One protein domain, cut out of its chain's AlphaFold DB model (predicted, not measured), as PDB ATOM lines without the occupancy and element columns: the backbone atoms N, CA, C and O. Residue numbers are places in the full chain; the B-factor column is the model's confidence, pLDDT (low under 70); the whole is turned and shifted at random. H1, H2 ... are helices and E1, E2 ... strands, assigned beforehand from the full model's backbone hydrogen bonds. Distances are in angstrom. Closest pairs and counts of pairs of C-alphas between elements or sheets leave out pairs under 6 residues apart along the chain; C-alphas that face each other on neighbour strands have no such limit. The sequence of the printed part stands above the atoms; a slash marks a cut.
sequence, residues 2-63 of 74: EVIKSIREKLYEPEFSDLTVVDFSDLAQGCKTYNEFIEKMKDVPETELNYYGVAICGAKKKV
ATOM      1  N   GLU A   2     160.002 132.835 136.021       65.44
ATOM      2  CA  GLU A   2     159.276 131.544 136.114       65.44
ATOM      3  C   GLU A   2     158.558 131.294 137.454       65.44
ATOM      4  O   GLU A   2     157.496 130.679 137.486       65.44
ATOM      5  N   VAL A   3     159.092 131.819 138.564       76.12
ATOM      6  CA  VAL A   3     158.519 131.613 139.907       76.12
ATOM      7  C   VAL A   3     157.091 132.162 140.015       76.12
ATOM      8  O   VAL A   3     156.233 131.503 140.591       76.12
ATOM      9  N   ILE A   4     156.808 133.327 139.421       78.44
ATOM     10  CA  ILE A   4     155.471 133.941 139.468       78.44
ATOM     11  C   ILE A   4     154.459 133.088 138.693       78.44
ATOM     12  O   ILE A   4     153.360 132.860 139.194       78.44
ATOM     13  N   LYS A   5     154.842 132.562 137.520       77.19
ATOM     14  CA  LYS A   5     153.990 131.650 136.738       77.19
ATOM     15  C   LYS A   5     153.678 130.372 137.522       77.19
ATOM     16  O   LYS A   5     152.513 130.024 137.651       77.19
ATOM     17  N   SER A   6     154.678 129.751 138.153       80.69
ATOM     18  CA  SER A   6     154.457 128.545 138.969       80.69
ATOM     19  C   SER A   6     153.569 128.800 140.196       80.69
ATOM     20  O   SER A   6     152.734 127.974 140.552       80.69
ATOM     21  N   ILE A   7     153.716 129.958 140.848       82.44
ATOM     22  CA  ILE A   7     152.849 130.369 141.960       82.44
ATOM     23  C   ILE A   7     151.406 130.552 141.480       82.44
ATOM     24  O   ILE A   7     150.481 130.104 142.153       82.44
ATOM     25  N   ARG A   8     151.214 131.174 140.313       79.62
ATOM     26  CA  ARG A   8     149.902 131.390 139.696       79.62
ATOM     27  C   ARG A   8     149.216 130.084 139.301       79.62
ATOM     28  O   ARG A   8     148.040 129.925 139.594       79.62
ATOM     29  N   GLU A   9     149.944 129.127 138.731       81.75
ATOM     30  CA  GLU A   9     149.400 127.793 138.439       81.75
ATOM     31  C   GLU A   9     148.877 127.104 139.704       81.75
ATOM     32  O   GLU A   9     147.757 126.597 139.713       81.75
ATOM     33  N   LYS A  10     149.637 127.169 140.805       83.81
ATOM     34  CA  LYS A  10     149.209 126.620 142.101       83.81
ATOM     35  C   LYS A  10     147.995 127.341 142.680       83.81
ATOM     36  O   LYS A  10     147.200 126.729 143.380       83.81
ATOM     37  N   LEU A  11     147.823 128.632 142.398       80.75
ATOM     38  CA  LEU A  11     146.661 129.400 142.862       80.75
ATOM     39  C   LEU A  11     145.347 128.944 142.219       80.75
ATOM     40  O   LEU A  11     144.296 129.117 142.832       80.75
ATOM     41  N   TYR A  12     145.394 128.331 141.032       79.75
ATOM     42  CA  TYR A  12     144.213 127.727 140.410       79.75
ATOM     43  C   TYR A  12     143.822 126.382 141.038       79.75
ATOM     44  O   TYR A  12     142.749 125.854 140.735       79.75
ATOM     45  N   GLU A  13     144.647 125.814 141.923       85.75
ATOM     46  CA  GLU A  13     144.267 124.612 142.654       85.75
ATOM     47  C   GLU A  13     143.127 124.921 143.643       85.75
ATOM     48  O   GLU A  13     143.127 125.961 144.309       85.75
ATOM     49  N   PRO A  14     142.167 123.995 143.828       83.75
ATOM     50  CA  PRO A  14     141.018 124.214 144.705       83.75
ATOM     51  C   PRO A  14     141.417 124.508 146.159       83.75
ATOM     52  O   PRO A  14     140.683 125.203 146.862       83.75
ATOM     53  N   GLU A  15     142.596 124.049 146.602       83.69
ATOM     54  CA  GLU A  15     143.152 124.352 147.927       83.69
ATOM     55  C   GLU A  15     143.353 125.861 148.163       83.69
ATOM     56  O   GLU A  15     143.260 126.312 149.308       83.69
ATOM     57  N   PHE A  16     143.590 126.639 147.104       83.50
ATOM     58  CA  PHE A  16     143.912 128.067 147.160       83.50
ATOM     59  C   PHE A  16     142.832 128.970 146.548       83.50
ATOM     60  O   PHE A  16     143.029 130.180 146.472       83.50
ATOM     61  N   SER A  17     141.682 128.407 146.172       81.81
ATOM     62  CA  SER A  17     140.548 129.124 145.563       81.81
ATOM     63  C   SER A  17     139.948 130.249 146.426       81.81
ATOM     64  O   SER A  17     139.273 131.140 145.919       81.81
ATOM     65  N   ASP A  18     140.201 130.227 147.733       85.38
ATOM     66  CA  ASP A  18     139.833 131.252 148.714       85.38
ATOM     67  C   ASP A  18     140.860 132.392 148.835       85.38
ATOM     68  O   ASP A  18     140.642 133.342 149.591       85.38
ATOM     69  N   LEU A  19     141.992 132.308 148.131       85.44
ATOM     70  CA  LEU A  19     142.978 133.381 148.069       85.44
ATOM     71  C   LEU A  19     142.602 134.389 146.983       85.44
ATOM     72  O   LEU A  19     142.267 134.041 145.857       85.44
ATOM     73  N   THR A  20     142.716 135.670 147.318       84.75
ATOM     74  CA  THR A  20     142.624 136.753 146.341       84.75
ATOM     75  C   THR A  20     143.990 136.970 145.714       84.75
ATOM     76  O   THR A  20     144.975 137.204 146.419       84.75
ATOM     77  N   VAL A  21     144.040 136.915 144.389       81.81
ATOM     78  CA  VAL A  21     145.261 137.070 143.600       81.81
ATOM     79  C   VAL A  21     145.107 138.300 142.726       81.81
ATOM     80  O   VAL A  21     144.079 138.481 142.082       81.81
ATOM     81  N   VAL A  22     146.131 139.145 142.720       81.56
ATOM     82  CA  VAL A  22     146.222 140.312 141.846       81.56
ATOM     83  C   VAL A  22     147.566 140.263 141.142       81.56
ATOM     84  O   VAL A  22     148.611 140.485 141.748       81.56
ATOM     85  N   ASP A  23     147.557 139.933 139.863       80.50
ATOM     86  CA  ASP A  23     148.742 139.902 139.016       80.50
ATOM     87  C   ASP A  23     149.035 141.263 138.368       80.50
ATOM     88  O   ASP A  23     148.139 142.029 138.023       80.50
ATOM     89  N   PHE A  24     150.325 141.558 138.203       77.56
ATOM     90  CA  PHE A  24     150.830 142.741 137.513       77.56
ATOM     91  C   PHE A  24     151.591 142.303 136.265       77.56
ATOM     92  O   PHE A  24     152.703 141.775 136.364       77.56
ATOM     93  N   SER A  25     150.989 142.519 135.097       80.31
ATOM     94  CA  SER A  25     151.588 142.232 133.792       80.31
ATOM     95  C   SER A  25     152.215 143.469 133.141       80.31
ATOM     96  O   SER A  25     151.860 144.609 133.451       80.31
ATOM     97  N   ASP A  26     153.137 143.243 132.207       76.06
ATOM     98  CA  ASP A  26     153.691 144.270 131.313       76.06
ATOM     99  C   ASP A  26     152.610 145.033 130.538       76.06
ATOM    100  O   ASP A  26     152.672 146.254 130.382       76.06
ATOM    101  N   LEU A  27     151.561 144.320 130.144       75.06
ATOM    102  CA  LEU A  27     150.385 144.857 129.491       75.06
ATOM    103  C   LEU A  27     149.689 145.908 130.360       75.06
ATOM    104  O   LEU A  27     149.324 146.966 129.848       75.06
ATOM    105  N   ALA A  28     149.568 145.671 131.670       71.88
ATOM    106  CA  ALA A  28     148.990 146.637 132.601       71.88
ATOM    107  C   ALA A  28     149.834 147.917 132.703       71.88
ATOM    108  O   ALA A  28     149.281 149.013 132.727       71.88
ATOM    109  N   GLN A  29     151.166 147.797 132.699       70.62
ATOM    110  CA  GLN A  29     152.072 148.951 132.722       70.62
ATOM    111  C   GLN A  29     152.010 149.772 131.421       70.62
ATOM    112  O   GLN A  29     152.207 150.987 131.441       70.62
ATOM    113  N   GLY A  30     151.731 149.118 130.289       73.94
ATOM    114  CA  GLY A  30     151.589 149.756 128.979       73.94
ATOM    115  C   GLY A  30     150.230 150.418 128.720       73.94
ATOM    116  O   GLY A  30     150.065 151.058 127.680       73.94
ATOM    117  N   CYS A  31     149.254 150.268 129.621       79.31
ATOM    118  CA  CYS A  31     147.922 150.861 129.490       79.31
ATOM    119  C   CYS A  31     147.809 152.128 130.335       79.31
ATOM    120  O   CYS A  31     148.172 152.143 131.508       79.31
ATOM    121  N   LYS A  32     147.276 153.206 129.750       76.81
ATOM    122  CA  LYS A  32     147.058 154.474 130.470       76.81
ATOM    123  C   LYS A  32     145.639 154.592 131.011       76.81
ATOM    124  O   LYS A  32     145.391 155.402 131.901       76.81
ATOM    125  N   THR A  33     144.712 153.804 130.472       80.25
ATOM    126  CA  THR A  33     143.309 153.789 130.889       80.25
ATOM    127  C   THR A  33     142.835 152.371 131.190       80.25
ATOM    128  O   THR A  33     143.335 151.394 130.636       80.25
ATOM    129  N   TYR A  34     141.833 152.260 132.064       76.38
ATOM    130  CA  TYR A  34     141.232 150.973 132.422       76.38
ATOM    131  C   TYR A  34     140.565 150.279 131.222       76.38
ATOM    132  O   TYR A  34     140.617 149.059 131.107       76.38
ATOM    133  N   ASN A  35     140.007 151.057 130.289       79.25
ATOM    134  CA  ASN A  35     139.399 150.522 129.071       79.25
ATOM    135  C   ASN A  35     140.444 149.861 128.162       79.25
ATOM    136  O   ASN A  35     140.237 148.730 127.737       79.25
ATOM    137  N   GLU A  36     141.591 150.516 127.938       79.62
ATOM    138  CA  GLU A  36     142.705 149.923 127.178       79.62
ATOM    139  C   GLU A  36     143.198 148.625 127.815       79.62
ATOM    140  O   GLU A  36     143.521 147.676 127.105       79.62
ATOM    141  N   PHE A  37     143.249 148.583 129.147       79.88
ATOM    142  CA  PHE A  37     143.637 147.383 129.872       79.88
ATOM    143  C   PHE A  37     142.651 146.240 129.633       79.88
ATOM    144  O   PHE A  37     143.095 145.157 129.272       79.88
ATOM    145  N   ILE A  38     141.341 146.471 129.788       78.38
ATOM    146  CA  ILE A  38     140.323 145.430 129.579       78.38
ATOM    147  C   ILE A  38     140.347 144.905 128.145       78.38
ATOM    148  O   ILE A  38     140.316 143.691 127.954       78.38
ATOM    149  N   GLU A  39     140.403 145.789 127.146       80.44
ATOM    150  CA  GLU A  39     140.412 145.357 125.745       80.44
ATOM    151  C   GLU A  39     141.654 144.526 125.430       80.44
ATOM    152  O   GLU A  39     141.545 143.424 124.900       80.44
ATOM    153  N   LYS A  40     142.831 144.987 125.855       76.75
ATOM    154  CA  LYS A  40     144.079 144.260 125.620       76.75
ATOM    155  C   LYS A  40     144.183 142.959 126.427       76.75
ATOM    156  O   LYS A  40     144.695 141.978 125.904       76.75
ATOM    157  N   MET A  41     143.685 142.908 127.667       76.94
ATOM    158  CA  MET A  41     143.623 141.666 128.461       76.94
ATOM    159  C   MET A  41     142.711 140.616 127.822       76.94
ATOM    160  O   MET A  41     142.935 139.425 128.001       76.94
ATOM    161  N   LYS A  42     141.666 141.046 127.107       75.88
ATOM    162  CA  LYS A  42     140.701 140.138 126.484       75.88
ATOM    163  C   LYS A  42     141.293 139.384 125.292       75.88
ATOM    164  O   LYS A  42     140.936 138.228 125.083       75.88
ATOM    165  N   ASP A  43     142.167 140.038 124.531       71.00
ATOM    166  CA  ASP A  43     142.755 139.481 123.309       71.00
ATOM    167  C   ASP A  43     144.113 138.796 123.529       71.00
ATOM    168  O   ASP A  43     144.561 138.043 122.664       71.00
ATOM    169  N   VAL A  44     144.776 139.022 124.670       70.81
ATOM    170  CA  VAL A  44     146.095 138.435 124.943       70.81
ATOM    171  C   VAL A  44     145.963 137.151 125.768       70.81
ATOM    172  O   VAL A  44     145.463 137.192 126.895       70.81
ATOM    173  N   PRO A  45     146.441 136.000 125.258       66.62
ATOM    174  CA  PRO A  45     146.423 134.759 126.014       66.62
ATOM    175  C   PRO A  45     147.373 134.836 127.217       66.62
ATOM    176  O   PRO A  45     148.480 135.368 127.139       66.62
ATOM    177  N   GLU A  46     146.962 134.226 128.330       66.69
ATOM    178  CA  GLU A  46     147.702 134.197 129.604       66.69
ATOM    179  C   GLU A  46     149.156 133.705 129.464       66.69
ATOM    180  O   GLU A  46     150.046 134.106 130.213       66.69
ATOM    181  N   THR A  47     149.424 132.870 128.461       65.44
ATOM    182  CA  THR A  47     150.755 132.345 128.144       65.44
ATOM    183  C   THR A  47     151.722 133.402 127.603       65.44
ATOM    184  O   THR A  47     152.928 133.279 127.838       65.44
ATOM    185  N   GLU A  48     151.205 134.427 126.920       67.44
ATOM    186  CA  GLU A  48     151.972 135.533 126.328       67.44
ATOM    187  C   GLU A  48     152.151 136.718 127.287       67.44
ATOM    188  O   GLU A  48     153.008 137.570 127.056       67.44
ATOM    189  N   LEU A  49     151.406 136.753 128.398       71.25
ATOM    190  CA  LEU A  49     151.550 137.788 129.418       71.25
ATOM    191  C   LEU A  49     152.840 137.597 130.226       71.25
ATOM    192  O   LEU A  49     153.088 136.549 130.840       71.25
ATOM    193  N   ASN A  50     153.656 138.653 130.273       71.38
ATOM    194  CA  ASN A  50     154.805 138.708 131.165       71.38
ATOM    195  C   ASN A  50     154.382 139.321 132.494       71.38
ATOM    196  O   ASN A  50     154.092 140.513 132.589       71.38
ATOM    197  N   TYR A  51     154.379 138.502 133.541       74.44
ATOM    198  CA  TYR A  51     154.083 138.951 134.895       74.44
ATOM    199  C   TYR A  51     155.340 139.489 135.576       74.44
ATOM    200  O   TYR A  51     156.308 138.755 135.795       74.44
ATOM    201  N   TYR A  52     155.308 140.768 135.942       76.56
ATOM    202  CA  TYR A  52     156.347 141.409 136.746       76.56
ATOM    203  C   TYR A  52     156.154 141.167 138.241       76.56
ATOM    204  O   TYR A  52     157.130 141.112 138.987       76.56
ATOM    205  N   GLY A  53     154.911 140.983 138.681       78.75
ATOM    206  CA  GLY A  53     154.590 140.746 140.081       78.75
ATOM    207  C   GLY A  53     153.253 140.044 140.257       78.75
ATOM    208  O   GLY A  53     152.413 140.034 139.362       78.75
ATOM    209  N   VAL A  54     153.061 139.462 141.435       83.12
ATOM    210  CA  VAL A  54     151.769 138.946 141.884       83.12
ATOM    211  C   VAL A  54     151.597 139.298 143.355       83.12
ATOM    212  O   VAL A  54     152.506 139.106 144.162       83.12
ATOM    213  N   ALA A  55     150.441 139.849 143.698       84.56
ATOM    214  CA  ALA A  55     150.011 140.087 145.060       84.56
ATOM    215  C   ALA A  55     148.998 139.012 145.450       84.56
ATOM    216  O   ALA A  55     148.097 138.676 144.684       84.56
ATOM    217  N   ILE A  56     149.164 138.456 146.646       86.69
ATOM    218  CA  ILE A  56     148.325 137.374 147.157       86.69
ATOM    219  C   ILE A  56     147.826 137.794 148.533       86.69
ATOM    220  O   ILE A  56     148.621 138.131 149.411       86.69
ATOM    221  N   CYS A  57     146.514 137.763 148.724       86.19
ATOM    222  CA  CYS A  57     145.858 138.095 149.978       86.19
ATOM    223  C   CYS A  57     144.929 136.954 150.400       86.19
ATOM    224  O   CYS A  57     144.173 136.421 149.593       86.19
ATOM    225  N   GLY A  58     144.974 136.576 151.676       87.25
ATOM    226  CA  GLY A  58     144.081 135.565 152.231       87.25
ATOM    227  C   GLY A  58     144.651 134.914 153.482       87.25
ATOM    228  O   GLY A  58     145.422 135.521 154.231       87.25
ATOM    229  N   ALA A  59     144.264 133.663 153.734       89.75
ATOM    230  CA  ALA A  59     144.656 132.951 154.943       89.75
ATOM    231  C   ALA A  59     146.185 132.805 155.044       89.75
ATOM    232  O   ALA A  59     146.809 132.109 154.243       89.75
ATOM    233  N   LYS A  60     146.787 133.382 156.096       85.06
ATOM    234  CA  LYS A  60     148.247 133.406 156.323       85.06
ATOM    235  C   LYS A  60     148.929 132.046 156.140       85.06
ATOM    236  O   LYS A  60     150.018 131.981 155.584       85.06
ATOM    237  N   LYS A  61     148.300 130.953 156.591       87.56
ATOM    238  CA  LYS A  61     148.844 129.591 156.429       87.56
ATOM    239  C   LYS A  61     148.985 129.192 154.957       87.56
ATOM    240  O   LYS A  61     150.012 128.635 154.588       87.56
ATOM    241  N   LYS A  62     147.975 129.489 154.139       86.12
ATOM    242  CA  LYS A  62     147.958 129.178 152.705       86.12
ATOM    243  C   LYS A  62     148.922 130.074 151.938       86.12
ATOM    244  O   LYS A  62     149.728 129.557 151.178       86.12
ATOM    245  N   VAL A  63     148.918 131.377 152.235       86.31
ATOM    246  CA  VAL A  63     149.887 132.328 151.669       86.31
ATOM    247  C   VAL A  63     151.314 131.859 151.953       86.31
ATOM    248  O   VAL A  63     152.073 131.658 151.018       86.31
TER     249      VAL A  63
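What this domain is: This is residues 2 to 63 of the 74 residues of an uncharacterized protein of Lachnospiraceae bacterium MD335 (UniProt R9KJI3). A two-stranded antiparallel ribbon, E1 beside E2, runs through the middle of this elongated domain, with H1 packed over one face of it, mostly at E2. Past one end of the ribbon lie the short H2 and the longer H3, packed together; the small H4 lies past the other end, where E2 finishes. The printed part has 62 residues with four named helices and two named strands, in the order H1, E1, H2, H3, E2, H4, and its class is mixed, helices and strands. It is only just loose, close to compact, with a radius of gyration of the C-alphas of 12.8 A and spans of 36 by 20 by 18 A.

Where its parts are: H1 covers residues 2 to 11, 14.5 A from first to last C-alpha, and C-alpha 2 is at (159.276, 131.544, 136.114). E1 covers residues 20 to 25, 16.4 A long, and H2 residues 26 to 29. H3 covers residues 34 to 43, 14.7 A long, with C-alpha 34 at (141.232, 150.973, 132.422). E2 covers residues 51 to 57, 17.2 A long. H4 covers residues 60 to 63, and C-alpha 63 is at (149.887, 132.328, 151.669).

How they stand to each other: E1 and E2 are antiparallel neighbours, with 165 degrees between their directions. N 22 and O 55 are 2.8 A apart and N 55 and O 22 are 2.7 A apart, both within hydrogen-bond range. The closest C-alphas of H1 and E2 are those of Ile 4 and Val 54, 6.7 A apart. The closest of H1 and E1 are those of Leu 11 and Val 21, 7.8 A apart. H2 and H3 touch, with the C-alphas of Ala 28 and Phe 37 closest at 6.1 A. The closest C-alphas of E2 and H4 are those of Ile 56 and Val 63, 6.9 A apart. H1 is apart from H2, H3 and H4, and H3 is apart from E1 and H4. In H1 and H3 every O i to N i+4 pair is within hydrogen-bond range; H2 and H4 are too short for such a pair.

The domain as a whole: The two C-alphas farthest apart are those of Glu 36 and Lys 61, at 36.1 A. The printed part has no cut. The links E1 to H2, H2 to H3 and E2 to H4 are tight, those from H1 to E1 and from H3 to E2 are short, and no link is long. The mean pLDDT of the printed part is 78.9, and residue 2 and residues 45 to 48 are under 70.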